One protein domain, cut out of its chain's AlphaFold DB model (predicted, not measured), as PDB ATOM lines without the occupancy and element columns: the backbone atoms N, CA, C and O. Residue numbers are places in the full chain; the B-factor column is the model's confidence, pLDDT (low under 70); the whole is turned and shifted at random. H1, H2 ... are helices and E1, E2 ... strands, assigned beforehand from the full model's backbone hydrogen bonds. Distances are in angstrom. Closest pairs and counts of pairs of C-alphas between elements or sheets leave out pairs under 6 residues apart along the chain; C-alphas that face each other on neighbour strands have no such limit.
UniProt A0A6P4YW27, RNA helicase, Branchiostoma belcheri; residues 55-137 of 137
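What this domain is: This is residues 55 to 137 of the 137 residues of the protein "RNA helicase" of Branchiostoma belcheri (UniProt A0A6P4YW27). A small sheet of three parallel strands has the long helix H1 laid along one face, and the short H5 over the edge strand E1 on the opposite face, while H4 only grazes the sheet. Beyond the other edge strand, E2, on the side away from E1, lie the short helix H3 and residues 107 to 111 of a long link. The printed part has 83 residues, with E1 H1 H2 E2 H3 H4 E3 H5 along the chain and the strands in the order E1, E3, E2; its class is mixed, helices and strands. It is compact, with a radius of gyration of the C-alphas of 11.4 A, and rounded, spanning 30 by 27 by 26 A.

How they stand to each other: E1, residues 55 to 59, is an edge strand, parallel to the inner strand E3, residues 127 to 131, at 22 degrees; N 57 and O 128 are 2.8 A apart, within hydrogen-bond range. E3 is parallel to the edge strand E2, residues 82 to 84, at 15 degrees; N 129 and O 83 are within hydrogen-bond range at 2.8 A. H1, residues 62 to 73, is on the sheet at a height of 8.0 A and over E3; it runs along the strands, at 4 degrees to E3 on the local plane. The closest C-alphas of H1 and E3, those of Ala 65 and Thr 130, are 6.0 A apart. H1 and H2, residues 76 to 79, only just touch, with 3 pairs of C-alphas within 8 A, and only at the corner; the closest are Ile 73 and Lys 79, 4.1 A. E1, H1, H2 and E2 form a split strand-helix-strand unit, two parallel strands joined through helices with E3 between them, and its crossover is right-handed. H3, residues 97 to 100, is not on the sheet; H1 touches it with residues 66 to 70 alone, the closest C-alphas being those of Gln 70 and Leu 99, 6.6 A. H4, residues 118 to 124, only grazes the sheet with residues 121 to 124; E2, H3, H4 and E3 form a strand-helix-strand unit whose strands are neighbours. H5, residues 132 to 135, is only just over E1, with 3 of its 4 C-alphas, on the face opposite to H1. Every O i to N i+4 pair of H1 is within hydrogen-bond range, and 2 of 3 in H4; H2, H3 and H5 are too short for such a pair.

Where its parts are: E1 begins at C-alpha 55 (-5.093, 15.725, -32.553) and is 13.0 A long. H1 is 16.2 A long, H4 10.3 A and E3 13.4 A. H5 ends at C-alpha 135 (0.479, 23.425, -40.629).

The domain as a whole: The C-alphas farthest apart are those of Gln 75 and Arg 137, 29.7 A. The links E2 to H3 and H3 to H4 are long. The printed part has no cut; its mean pLDDT is 94.6, and residue 137 is under 70.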
ATOM      1  N   ILE A  55      -5.290  14.394 -33.120       97.94
ATOM      2  CA  ILE A  55      -5.093  15.725 -32.553       97.94
ATOM      3  C   ILE A  55      -3.992  16.437 -33.333       97.94
ATOM      4  O   ILE A  55      -2.843  16.001 -33.330       97.94
ATOM      5  N   LEU A  56      -4.332  17.572 -33.943       97.69
ATOM      6  CA  LEU A  56      -3.370  18.519 -34.499       97.69
ATOM      7  C   LEU A  56      -3.208  19.691 -33.524       97.69
ATOM      8  O   LEU A  56      -4.130  20.483 -33.333       97.69
ATOM      9  N   ALA A  57      -2.045  19.790 -32.890       98.06
ATOM     10  CA  ALA A  57      -1.699  20.858 -31.964       98.06
ATOM     11  C   ALA A  57      -0.755  21.857 -32.644       98.06
ATOM     12  O   ALA A  57       0.415  21.561 -32.898       98.06
ATOM     13  N   CYS A  58      -1.260  23.057 -32.914       97.62
ATOM     14  CA  CYS A  58      -0.492  24.121 -33.550       97.62
ATOM     15  C   CYS A  58      -0.075  25.189 -32.538       97.62
ATOM     16  O   CYS A  58      -0.850  25.562 -31.656       97.62
ATOM     17  N   ALA A  59       1.132  25.727 -32.699       96.81
ATOM     18  CA  ALA A  59       1.621  26.857 -31.914       96.81
ATOM     19  C   ALA A  59       2.196  27.970 -32.812       96.81
ATOM     20  O   ALA A  59       2.609  27.701 -33.942       96.81
ATOM     21  N   PRO A  60       2.259  29.228 -32.342       95.56
ATOM     22  CA  PRO A  60       2.763  30.339 -33.154       95.56
ATOM     23  C   PRO A  60       4.289  30.329 -33.331       95.56
ATOM     24  O   PRO A  60       4.797  30.943 -34.261       95.56
ATOM     25  N   SER A  61       5.033  29.632 -32.467       96.81
ATOM     26  CA  SER A  61       6.495  29.552 -32.519       96.81
ATOM     27  C   SER A  61       6.993  28.124 -32.309       96.81
ATOM     28  O   SER A  61       6.300  27.279 -31.735       96.81
ATOM     29  N   ASN A  62       8.234  27.868 -32.733       97.31
ATOM     30  CA  ASN A  62       8.917  26.601 -32.475       97.31
ATOM     31  C   ASN A  62       9.023  26.306 -30.976       97.31
ATOM     32  O   ASN A  62       8.634  25.224 -30.557       97.31
ATOM     33  N   SER A  63       9.436  27.286 -30.168       97.44
ATOM     34  CA  SER A  63       9.555  27.128 -28.715       97.44
ATOM     35  C   SER A  63       8.227  26.772 -28.040       97.44
ATOM     36  O   SER A  63       8.199  25.939 -27.138       97.44
ATOM     37  N   ALA A  64       7.108  27.349 -28.490       97.25
ATOM     38  CA  ALA A  64       5.787  27.021 -27.959       97.25
ATOM     39  C   ALA A  64       5.337  25.607 -28.365       97.25
ATOM     40  O   ALA A  64       4.789  24.876 -27.541       97.25
ATOM     41  N   ALA A  65       5.594  25.202 -29.611       98.31
ATOM     42  CA  ALA A  65       5.301  23.851 -30.080       98.31
ATOM     43  C   ALA A  65       6.174  22.800 -29.369       98.31
ATOM     44  O   ALA A  65       5.678  21.753 -28.961       98.31
ATOM     45  N   ASP A  66       7.453  23.095 -29.142       98.25
ATOM     46  CA  ASP A  66       8.336  22.202 -28.396       98.25
ATOM     47  C   ASP A  66       7.882  22.069 -26.955       98.25
ATOM     48  O   ASP A  66       7.793  20.955 -26.458       98.25
ATOM     49  N   LEU A  67       7.500  23.172 -26.308       98.19
ATOM     50  CA  LEU A  67       6.967  23.129 -24.953       98.19
ATOM     51  C   LEU A  67       5.746  22.204 -24.858       98.19
ATOM     52  O   LEU A  67       5.640  21.438 -23.902       98.19
ATOM     53  N   LEU A  68       4.835  22.225 -25.837       98.25
ATOM     54  CA  LEU A  68       3.721  21.271 -25.880       98.25
ATOM     55  C   LEU A  68       4.227  19.827 -25.978       98.25
ATOM     56  O   LEU A  68       3.830  18.989 -25.166       98.25
ATOM     57  N   ALA A  69       5.130  19.548 -26.923       98.44
ATOM     58  CA  ALA A  69       5.688  18.213 -27.124       98.44
ATOM     59  C   ALA A  69       6.426  17.705 -25.876       98.44
ATOM     60  O   ALA A  69       6.085  16.641 -25.364       98.44
ATOM     61  N   GLN A  70       7.334  18.500 -25.304       98.44
ATOM     62  CA  GLN A  70       8.094  18.187 -24.091       98.44
ATOM     63  C   GLN A  70       7.177  17.833 -22.915       98.44
ATOM     64  O   GLN A  70       7.453  16.914 -22.151       98.44
ATOM     65  N   ARG A  71       6.047  18.533 -22.748       98.00
ATOM     66  CA  ARG A  71       5.089  18.250 -21.661       98.00
ATOM     67  C   ARG A  71       4.272  16.976 -21.899       98.00
ATOM     68  O   ARG A  71       3.818  16.362 -20.924       98.00
ATOM     69  N   LEU A  72       4.075  16.589 -23.157       98.25
ATOM     70  CA  LEU A  72       3.363  15.375 -23.553       98.25
ATOM     71  C   LEU A  72       4.263  14.137 -23.444       98.25
ATOM     72  O   LEU A  72       3.857  13.169 -22.805       98.25
ATOM     73  N   ILE A  73       5.502  14.192 -23.947       97.88
ATOM     74  CA  ILE A  73       6.426  13.041 -23.975       97.88
ATOM     75  C   ILE A  73       6.873  12.550 -22.588       97.88
ATOM     76  O   ILE A  73       7.422  11.458 -22.477       97.88
ATOM     77  N   LYS A  74       6.597  13.309 -21.514       97.00
ATOM     78  CA  LYS A  74       6.857  12.894 -20.121       97.00
ATOM     79  C   LYS A  74       6.154  11.597 -19.718       97.00
ATOM     80  O   LYS A  74       6.511  11.022 -18.696       97.00
ATOM     81  N   GLN A  75       5.126  11.176 -20.450       95.56
ATOM     82  CA  GLN A  75       4.432   9.919 -20.190       95.56
ATOM     83  C   GLN A  75       4.542   9.011 -21.428       95.56
ATOM     84  O   GLN A  75       4.219   9.466 -22.533       95.56
ATOM     85  N   PRO A  76       4.979   7.744 -21.270       94.81
ATOM     86  CA  PRO A  76       5.296   6.863 -22.395       94.81
ATOM     87  C   PRO A  76       4.167   6.697 -23.417       94.81
ATOM     88  O   PRO A  76       4.436   6.678 -24.615       94.81
ATOM     89  N   GLN A  77       2.907   6.649 -22.968       94.25
ATOM     90  CA  GLN A  77       1.754   6.458 -23.855       94.25
ATOM     91  C   GLN A  77       1.518   7.622 -24.827       94.25
ATOM     92  O   GLN A  77       0.929   7.427 -25.888       94.25
ATOM     93  N   PHE A  78       1.955   8.835 -24.473       96.81
ATOM     94  CA  PHE A  78       1.875   9.989 -25.370       96.81
ATOM     95  C   PHE A  78       3.153  10.116 -26.191       96.81
ATOM     96  O   PHE A  78       3.069  10.465 -27.363       96.81
ATOM     97  N   LYS A  79       4.316   9.770 -25.614       97.06
ATOM     98  CA  LYS A  79       5.604   9.741 -26.323       97.06
ATOM     99  C   LYS A  79       5.532   8.887 -27.592       97.06
ATOM    100  O   LYS A  79       5.898   9.364 -28.656       97.06
ATOM    101  N   SER A  80       5.008   7.664 -27.494       95.19
ATOM    102  CA  SER A  80       4.912   6.739 -28.634       95.19
ATOM    103  C   SER A  80       3.890   7.151 -29.700       95.19
ATOM    104  O   SER A  80       3.913   6.616 -30.803       95.19
ATOM    105  N   SER A  81       2.997   8.094 -29.384       96.81
ATOM    106  CA  SER A  81       1.873   8.504 -30.233       96.81
ATOM    107  C   SER A  81       2.000   9.946 -30.749       96.81
ATOM    108  O   SER A  81       1.088  10.436 -31.420       96.81
ATOM    109  N   LEU A  82       3.113  10.624 -30.446       98.38
ATOM    110  CA  LEU A  82       3.358  12.025 -30.781       98.38
ATOM    111  C   LEU A  82       4.355  12.177 -31.931       98.38
ATOM    112  O   LEU A  82       5.406  11.545 -31.929       98.38
ATOM    113  N   PHE A  83       4.050  13.089 -32.852       98.12
ATOM    114  CA  PHE A  83       4.947  13.533 -33.913       98.12
ATOM    115  C   PHE A  83       5.123  15.056 -33.900       98.12
ATOM    116  O   PHE A  83       4.160  15.810 -34.032       98.12
ATOM    117  N   ARG A  84       6.356  15.537 -33.753       97.88
ATOM    118  CA  ARG A  84       6.762  16.942 -33.789       97.88
ATOM    119  C   ARG A  84       7.242  17.296 -35.200       97.88
ATOM    120  O   ARG A  84       8.395  17.062 -35.553       97.88
ATOM    121  N   MET A  85       6.364  17.913 -35.984       97.44
ATOM    122  CA  MET A  85       6.663  18.350 -37.350       97.44
ATOM    123  C   MET A  85       7.318  19.739 -37.362       97.44
ATOM    124  O   MET A  85       6.727  20.735 -36.933       97.44
ATOM    125  N   ASN A  86       8.553  19.814 -37.845       97.00
ATOM    126  CA  ASN A  86       9.350  21.030 -37.972       97.00
ATOM    127  C   ASN A  86       9.415  21.491 -39.433       97.00
ATOM    128  O   ASN A  86       9.293  20.694 -40.362       97.00
ATOM    129  N   ALA A  87       9.600  22.797 -39.636       94.25
ATOM    130  CA  ALA A  87       9.853  23.357 -40.962       94.25
ATOM    131  C   ALA A  87      11.267  23.002 -41.448       94.25
ATOM    132  O   ALA A  87      12.179  22.912 -40.631       94.25
ATOM    133  N   VAL A  88      11.463  22.941 -42.771       91.56
ATOM    134  CA  VAL A  88      12.784  22.750 -43.411       91.56
ATOM    135  C   VAL A  88      13.823  23.751 -42.903       91.56
ATOM    136  O   VAL A  88      14.973  23.407 -42.676       91.56
ATOM    137  N   SER A  89      13.419  25.003 -42.678       91.62
ATOM    138  CA  SER A  89      14.320  26.066 -42.218       91.62
ATOM    139  C   SER A  89      14.764  25.922 -40.761       91.62
ATOM    140  O   SER A  89      15.616  26.683 -40.298       91.62
ATOM    141  N   ARG A  90      14.180  24.989 -40.001       93.75
ATOM    142  CA  ARG A  90      14.547  24.777 -38.608       93.75
ATOM    143  C   ARG A  90      15.734  23.824 -38.532       93.75
ATOM    144  O   ARG A  90      15.602  22.638 -38.817       93.75
ATOM    145  N   ARG A  91      16.865  24.325 -38.043       93.25
ATOM    146  CA  ARG A  91      18.058  23.510 -37.797       93.25
ATOM    147  C   ARG A  91      17.835  22.468 -36.695       93.25
ATOM    148  O   ARG A  91      17.190  22.763 -35.685       93.25
ATOM    149  N   TRP A  92      18.420  21.284 -36.875       93.56
ATOM    150  CA  TRP A  92      18.381  20.163 -35.928       93.56
ATOM    151  C   TRP A  92      18.919  20.513 -34.536       93.56
ATOM    152  O   TRP A  92      18.347  20.133 -33.513       93.56
ATOM    153  N   ASP A  93      20.011  21.272 -34.471       93.94
ATOM    154  CA  ASP A  93      20.665  21.630 -33.212       93.94
ATOM    155  C   ASP A  93      19.762  22.462 -32.289       93.94
ATOM    156  O   ASP A  93      19.828  22.297 -31.072       93.94
ATOM    157  N   MET A  94      18.839  23.234 -32.868       95.19
ATOM    158  CA  MET A  94      17.827  24.031 -32.167       95.19
ATOM    159  C   MET A  94      16.656  23.208 -31.602       95.19
ATOM    160  O   MET A  94      15.760  23.778 -30.971       95.19
ATOM    161  N   LEU A  95      16.574  21.902 -31.875       96.38
ATOM    162  CA  LEU A  95      15.579  21.029 -31.251       96.38
ATOM    163  C   LEU A  95      16.040  20.660 -29.824       96.38
ATOM    164  O   LEU A  95      17.195  20.262 -29.646       96.38
ATOM    165  N   PRO A  96      15.174  20.769 -28.800       97.50
ATOM    166  CA  PRO A  96      15.512  20.340 -27.446       97.50
ATOM    167  C   PRO A  96      15.955  18.876 -27.360       97.50
ATOM    168  O   PRO A  96      15.426  18.014 -28.062       97.50
ATOM    169  N   GLN A  97      16.916  18.601 -26.477       96.56
ATOM    170  CA  GLN A  97      17.559  17.290 -26.347       96.56
ATOM    171  C   GLN A  97      16.570  16.162 -26.011       96.56
ATOM    172  O   GLN A  97      16.637  15.089 -26.601       96.56
ATOM    173  N   ASP A  98      15.596  16.422 -25.144       97.19
ATOM    174  CA  ASP A  98      14.552  15.457 -24.786       97.19
ATOM    175  C   ASP A  98      13.625  15.107 -25.963       97.19
ATOM    176  O   ASP A  98      13.116  13.989 -26.037       97.19
ATOM    177  N   LEU A  99      13.425  16.026 -26.915       97.19
ATOM    178  CA  LEU A  99      12.699  15.744 -28.157       97.19
ATOM    179  C   LEU A  99      13.548  14.954 -29.159       97.19
ATOM    180  O   LEU A  99      12.989  14.112 -29.866       97.19
ATOM    181  N   LYS A 100      14.870  15.183 -29.195       95.31
ATOM    182  CA  LYS A 100      15.817  14.383 -29.992       95.31
ATOM    183  C   LYS A 100      15.822  12.929 -29.515       95.31
ATOM    184  O   LYS A 100      15.579  12.027 -30.305       95.31
ATOM    185  N   GLU A 101      15.977  12.714 -28.210       95.00
ATOM    186  CA  GLU A 101      15.935  11.392 -27.555       95.00
ATOM    187  C   GLU A 101      14.558  10.723 -27.616       95.00
ATOM    188  O   GLU A 101      14.407   9.517 -27.398       95.00
ATOM    189  N   ALA A 102      13.509  11.511 -27.853       95.62
ATOM    190  CA  ALA A 102      12.186  10.964 -28.062       95.62
ATOM    191  C   ALA A 102      11.974  10.393 -29.463       95.62
ATOM    192  O   ALA A 102      10.979   9.691 -29.638       95.62
ATOM    193  N   GLU A 103      12.866  10.693 -30.418       93.38
ATOM    194  CA  GLU A 103      12.780  10.259 -31.819       93.38
ATOM    195  C   GLU A 103      11.385  10.510 -32.416       93.38
ATOM    196  O   GLU A 103      10.838   9.738 -33.201       93.38
ATOM    197  N   CYS A 104      10.772  11.611 -31.981       94.94
ATOM    198  CA  CYS A 104       9.385  11.940 -32.281       94.94
ATOM    199  C   CYS A 104       9.268  13.044 -33.328       94.94
ATOM    200  O   CYS A 104       8.189  13.589 -33.500       94.94
ATOM    201  N   SER A 105      10.350  13.426 -34.004       96.62
ATOM    202  CA  SER A 105      10.381  14.547 -34.947       96.62
ATOM    203  C   SER A 105      10.723  14.120 -36.365       96.62
ATOM    204  O   SER A 105      11.216  13.024 -36.594       96.62
ATOM    205  N   ASN A 106      10.508  15.018 -37.318       96.31
ATOM    206  CA  ASN A 106      10.774  14.800 -38.735       96.31
ATOM    207  C   ASN A 106      12.227  15.098 -39.151       96.31
ATOM    208  O   ASN A 106      12.459  15.740 -40.172       96.31
ATOM    209  N   TYR A 107      13.188  14.654 -38.344       96.06
ATOM    210  CA  TYR A 107      14.610  14.686 -38.679       96.06
ATOM    211  C   TYR A 107      15.115  13.255 -38.805       96.06
ATOM    212  O   TYR A 107      14.759  12.412 -37.980       96.06
ATOM    213  N   ASP A 108      15.903  12.976 -39.834       90.88
ATOM    214  CA  ASP A 108      16.555  11.680 -39.981       90.88
ATOM    215  C   ASP A 108      17.811  11.565 -39.094       90.88
ATOM    216  O   ASP A 108      18.158  12.472 -38.332       90.88
ATOM    217  N   THR A 109      18.507  10.430 -39.179       86.88
ATOM    218  CA  THR A 109      19.732  10.172 -38.403       86.88
ATOM    219  C   THR A 109      20.898  11.091 -38.773       86.88
ATOM    220  O   THR A 109      21.839  11.209 -37.990       86.88
ATOM    221  N   SER A 110      20.844  11.752 -39.933       88.31
ATOM    222  CA  SER A 110      21.816  12.760 -40.361       88.31
ATOM    223  C   SER A 110      21.449  14.181 -39.910       88.31
ATOM    224  O   SER A 110      22.270  15.089 -40.011       88.31
ATOM    225  N   GLY A 111      20.254  14.366 -39.334       87.00
ATOM    226  CA  GLY A 111      19.729  15.665 -38.918       87.00
ATOM    227  C   GLY A 111      19.037  16.432 -40.044       87.00
ATOM    228  O   GLY A 111      18.715  17.609 -39.858       87.00
ATOM    229  N   GLU A 112      18.778  15.785 -41.182       90.31
ATOM    230  CA  GLU A 112      18.065  16.370 -42.313       90.31
ATOM    231  C   GLU A 112      16.551  16.238 -42.139       90.31
ATOM    232  O   GLU A 112      16.034  15.260 -41.592       90.31
ATOM    233  N   VAL A 113      15.819  17.263 -42.579       94.12
ATOM    234  CA  VAL A 113      14.362  17.314 -42.427       94.12
ATOM    235  C   VAL A 113      13.697  16.474 -43.511       94.12
ATOM    236  O   VAL A 113      13.893  16.719 -44.699       94.12
ATOM    237  N   TYR A 114      12.814  15.563 -43.110       94.56
ATOM    238  CA  TYR A 114      11.951  14.818 -44.027       94.56
ATOM    239  C   TYR A 114      10.471  15.136 -43.781       94.56
ATOM    240  O   TYR A 114      10.093  15.715 -42.760       94.56
ATOM    241  N   PHE A 115       9.606  14.775 -44.728       93.19
ATOM    242  CA  PHE A 115       8.157  14.930 -44.595       93.19
ATOM    243  C   PHE A 115       7.483  13.602 -44.920       93.19
ATOM    244  O   PHE A 115       7.344  13.272 -46.098       93.19
ATOM    245  N   PRO A 116       7.095  12.819 -43.896       92.56
ATOM    246  CA  PRO A 116       6.321  11.615 -44.129       92.56
ATOM    247  C   PRO A 116       4.941  11.974 -44.689       92.56
ATOM    248  O   PRO A 116       4.382  13.037 -44.403       92.56
ATOM    249  N   SER A 117       4.389  11.062 -45.478       93.62
ATOM    250  CA  SER A 117       3.022  11.140 -45.983       93.62
ATOM    251  C   SER A 117       2.013  11.184 -44.837       93.62
ATOM    252  O   SER A 117       2.262  10.726 -43.713       93.62
ATOM    253  N   LYS A 118       0.817  11.699 -45.132       90.94
ATOM    254  CA  LYS A 118      -0.294  11.696 -44.177       90.94
ATOM    255  C   LYS A 118      -0.577  10.278 -43.682       90.94
ATOM    256  O   LYS A 118      -0.794  10.080 -42.492       90.94
ATOM    257  N   GLU A 119      -0.542   9.291 -44.565       94.25
ATOM    258  CA  GLU A 119      -0.809   7.890 -44.252       94.25
ATOM    259  C   GLU A 119       0.232   7.321 -43.280       94.25
ATOM    260  O   GLU A 119      -0.138   6.634 -42.329       94.25
ATOM    261  N   GLU A 120       1.518   7.623 -43.468       93.75
ATOM    262  CA  GLU A 120       2.584   7.207 -42.547       93.75
ATOM    263  C   GLU A 120       2.422   7.837 -41.164       93.75
ATOM    264  O   GLU A 120       2.543   7.141 -40.152       93.75
ATOM    265  N   ILE A 121       2.092   9.132 -41.111       93.38
ATOM    266  CA  ILE A 121       1.849   9.829 -39.845       93.38
ATOM    267  C   ILE A 121       0.655   9.198 -39.123       93.38
ATOM    268  O   ILE A 121       0.768   8.828 -37.958       93.38
ATOM    269  N   MET A 122      -0.471   9.032 -39.817       92.38
ATOM    270  CA  MET A 122      -1.738   8.583 -39.229       92.38
ATOM    271  C   MET A 122      -1.726   7.106 -38.818       92.38
ATOM    272  O   MET A 122      -2.476   6.717 -37.927       92.38
ATOM    273  N   LYS A 123      -0.864   6.277 -39.423       93.38
ATOM    274  CA  LYS A 123      -0.665   4.877 -39.008       93.38
ATOM    275  C   LYS A 123       0.002   4.750 -37.639       93.38
ATOM    276  O   LYS A 123      -0.246   3.773 -36.938       93.38
ATOM    277  N   LYS A 124       0.876   5.694 -37.275       92.44
ATOM    278  CA  LYS A 124       1.733   5.592 -36.082       92.44
ATOM    279  C   LYS A 124       1.359   6.584 -34.981       92.44
ATOM    280  O   LYS A 124       1.453   6.259 -33.798       92.44
ATOM    281  N   TYR A 125       0.931   7.784 -35.349       96.81
ATOM    282  CA  TYR A 125       0.764   8.901 -34.429       96.81
ATOM    283  C   TYR A 125      -0.687   9.372 -34.382       96.81
ATOM    284  O   TYR A 125      -1.381   9.436 -35.393       96.81
ATOM    285  N   ARG A 126      -1.135   9.751 -33.184       97.50
ATOM    286  CA  ARG A 126      -2.456  10.359 -32.955       97.50
ATOM    287  C   ARG A 126      -2.356  11.807 -32.498       97.50
ATOM    288  O   ARG A 126      -3.374  12.483 -32.396       97.50
ATOM    289  N   ILE A 127      -1.147  12.283 -32.204       98.50
ATOM    290  CA  ILE A 127      -0.875  13.663 -31.815       98.50
ATOM    291  C   ILE A 127       0.199  14.206 -32.753       98.50
ATOM    292  O   ILE A 127       1.325  13.723 -32.746       98.50
ATOM    293  N   VAL A 128      -0.123  15.235 -33.529       98.31
ATOM    294  CA  VAL A 128       0.849  15.968 -34.347       98.31
ATOM    295  C   VAL A 128       1.019  17.361 -33.760       98.31
ATOM    296  O   VAL A 128       0.045  18.093 -33.612       98.31
ATOM    297  N   VAL A 129       2.249  17.734 -33.421       98.50
ATOM    298  CA  VAL A 129       2.598  19.050 -32.881       98.50
ATOM    299  C   VAL A 129       3.409  19.823 -33.913       98.50
ATOM    300  O   VAL A 129       4.491  19.390 -34.315       98.50
ATOM    301  N   THR A 130       2.918  20.985 -34.331       98.00
ATOM    302  CA  THR A 130       3.521  21.782 -35.409       98.00
ATOM    303  C   THR A 130       3.412  23.287 -35.148       98.00
ATOM    304  O   THR A 130       2.730  23.725 -34.218       98.00
ATOM    305  N   THR A 131       4.097  24.105 -35.943       97.38
ATOM    306  CA  THR A 131       3.837  25.550 -35.961       97.38
ATOM    307  C   THR A 131       2.685  25.871 -36.912       97.38
ATOM    308  O   THR A 131       2.432  25.125 -37.856       97.38
ATOM    309  N   LEU A 132       1.996  26.997 -36.702       94.00
ATOM    310  CA  LEU A 132       0.911  27.442 -37.592       94.00
ATOM    311  C   LEU A 132       1.368  27.582 -39.054       94.00
ATOM    312  O   LEU A 132       0.641  27.200 -39.962       94.00
ATOM    313  N   VAL A 133       2.593  28.071 -39.276       88.50
ATOM    314  CA  VAL A 133       3.168  28.240 -40.621       88.50
ATOM    315  C   VAL A 133       3.402  26.895 -41.307       88.50
ATOM    316  O   VAL A 133       3.115  26.754 -42.490       88.50
ATOM    317  N   THR A 134       3.906  25.900 -40.577       86.94
ATOM    318  CA  THR A 134       4.135  24.561 -41.135       86.94
ATOM    319  C   THR A 134       2.822  23.797 -41.324       86.94
ATOM    320  O   THR A 134       2.741  22.973 -42.221       86.94
ATOM    321  N   ALA A 135       1.792  24.068 -40.514       82.00
ATOM    322  CA  ALA A 135       0.479  23.425 -40.629       82.00
ATOM    323  C   ALA A 135      -0.327  23.847 -41.868       82.00
ATOM    324  O   ALA A 135      -1.212  23.110 -42.284       82.00
ATOM    325  N   GLY A 136      -0.082  25.053 -42.389       76.81
ATOM    326  CA  GLY A 136      -0.808  25.604 -43.538       76.81
ATOM    327  C   GLY A 136      -0.201  25.267 -44.902       76.81
ATOM    328  O   GLY A 136      -0.705  25.760 -45.906       76.81
ATOM    329  N   ARG A 137       0.893  24.501 -44.930       65.12
ATOM    330  CA  ARG A 137       1.487  23.953 -46.154       65.12
ATOM    331  C   ARG A 137       0.867  22.602 -46.467       65.12
ATOM    332  O   ARG A 137       0.667  22.349 -47.672       65.12
TER     333      ARG A 137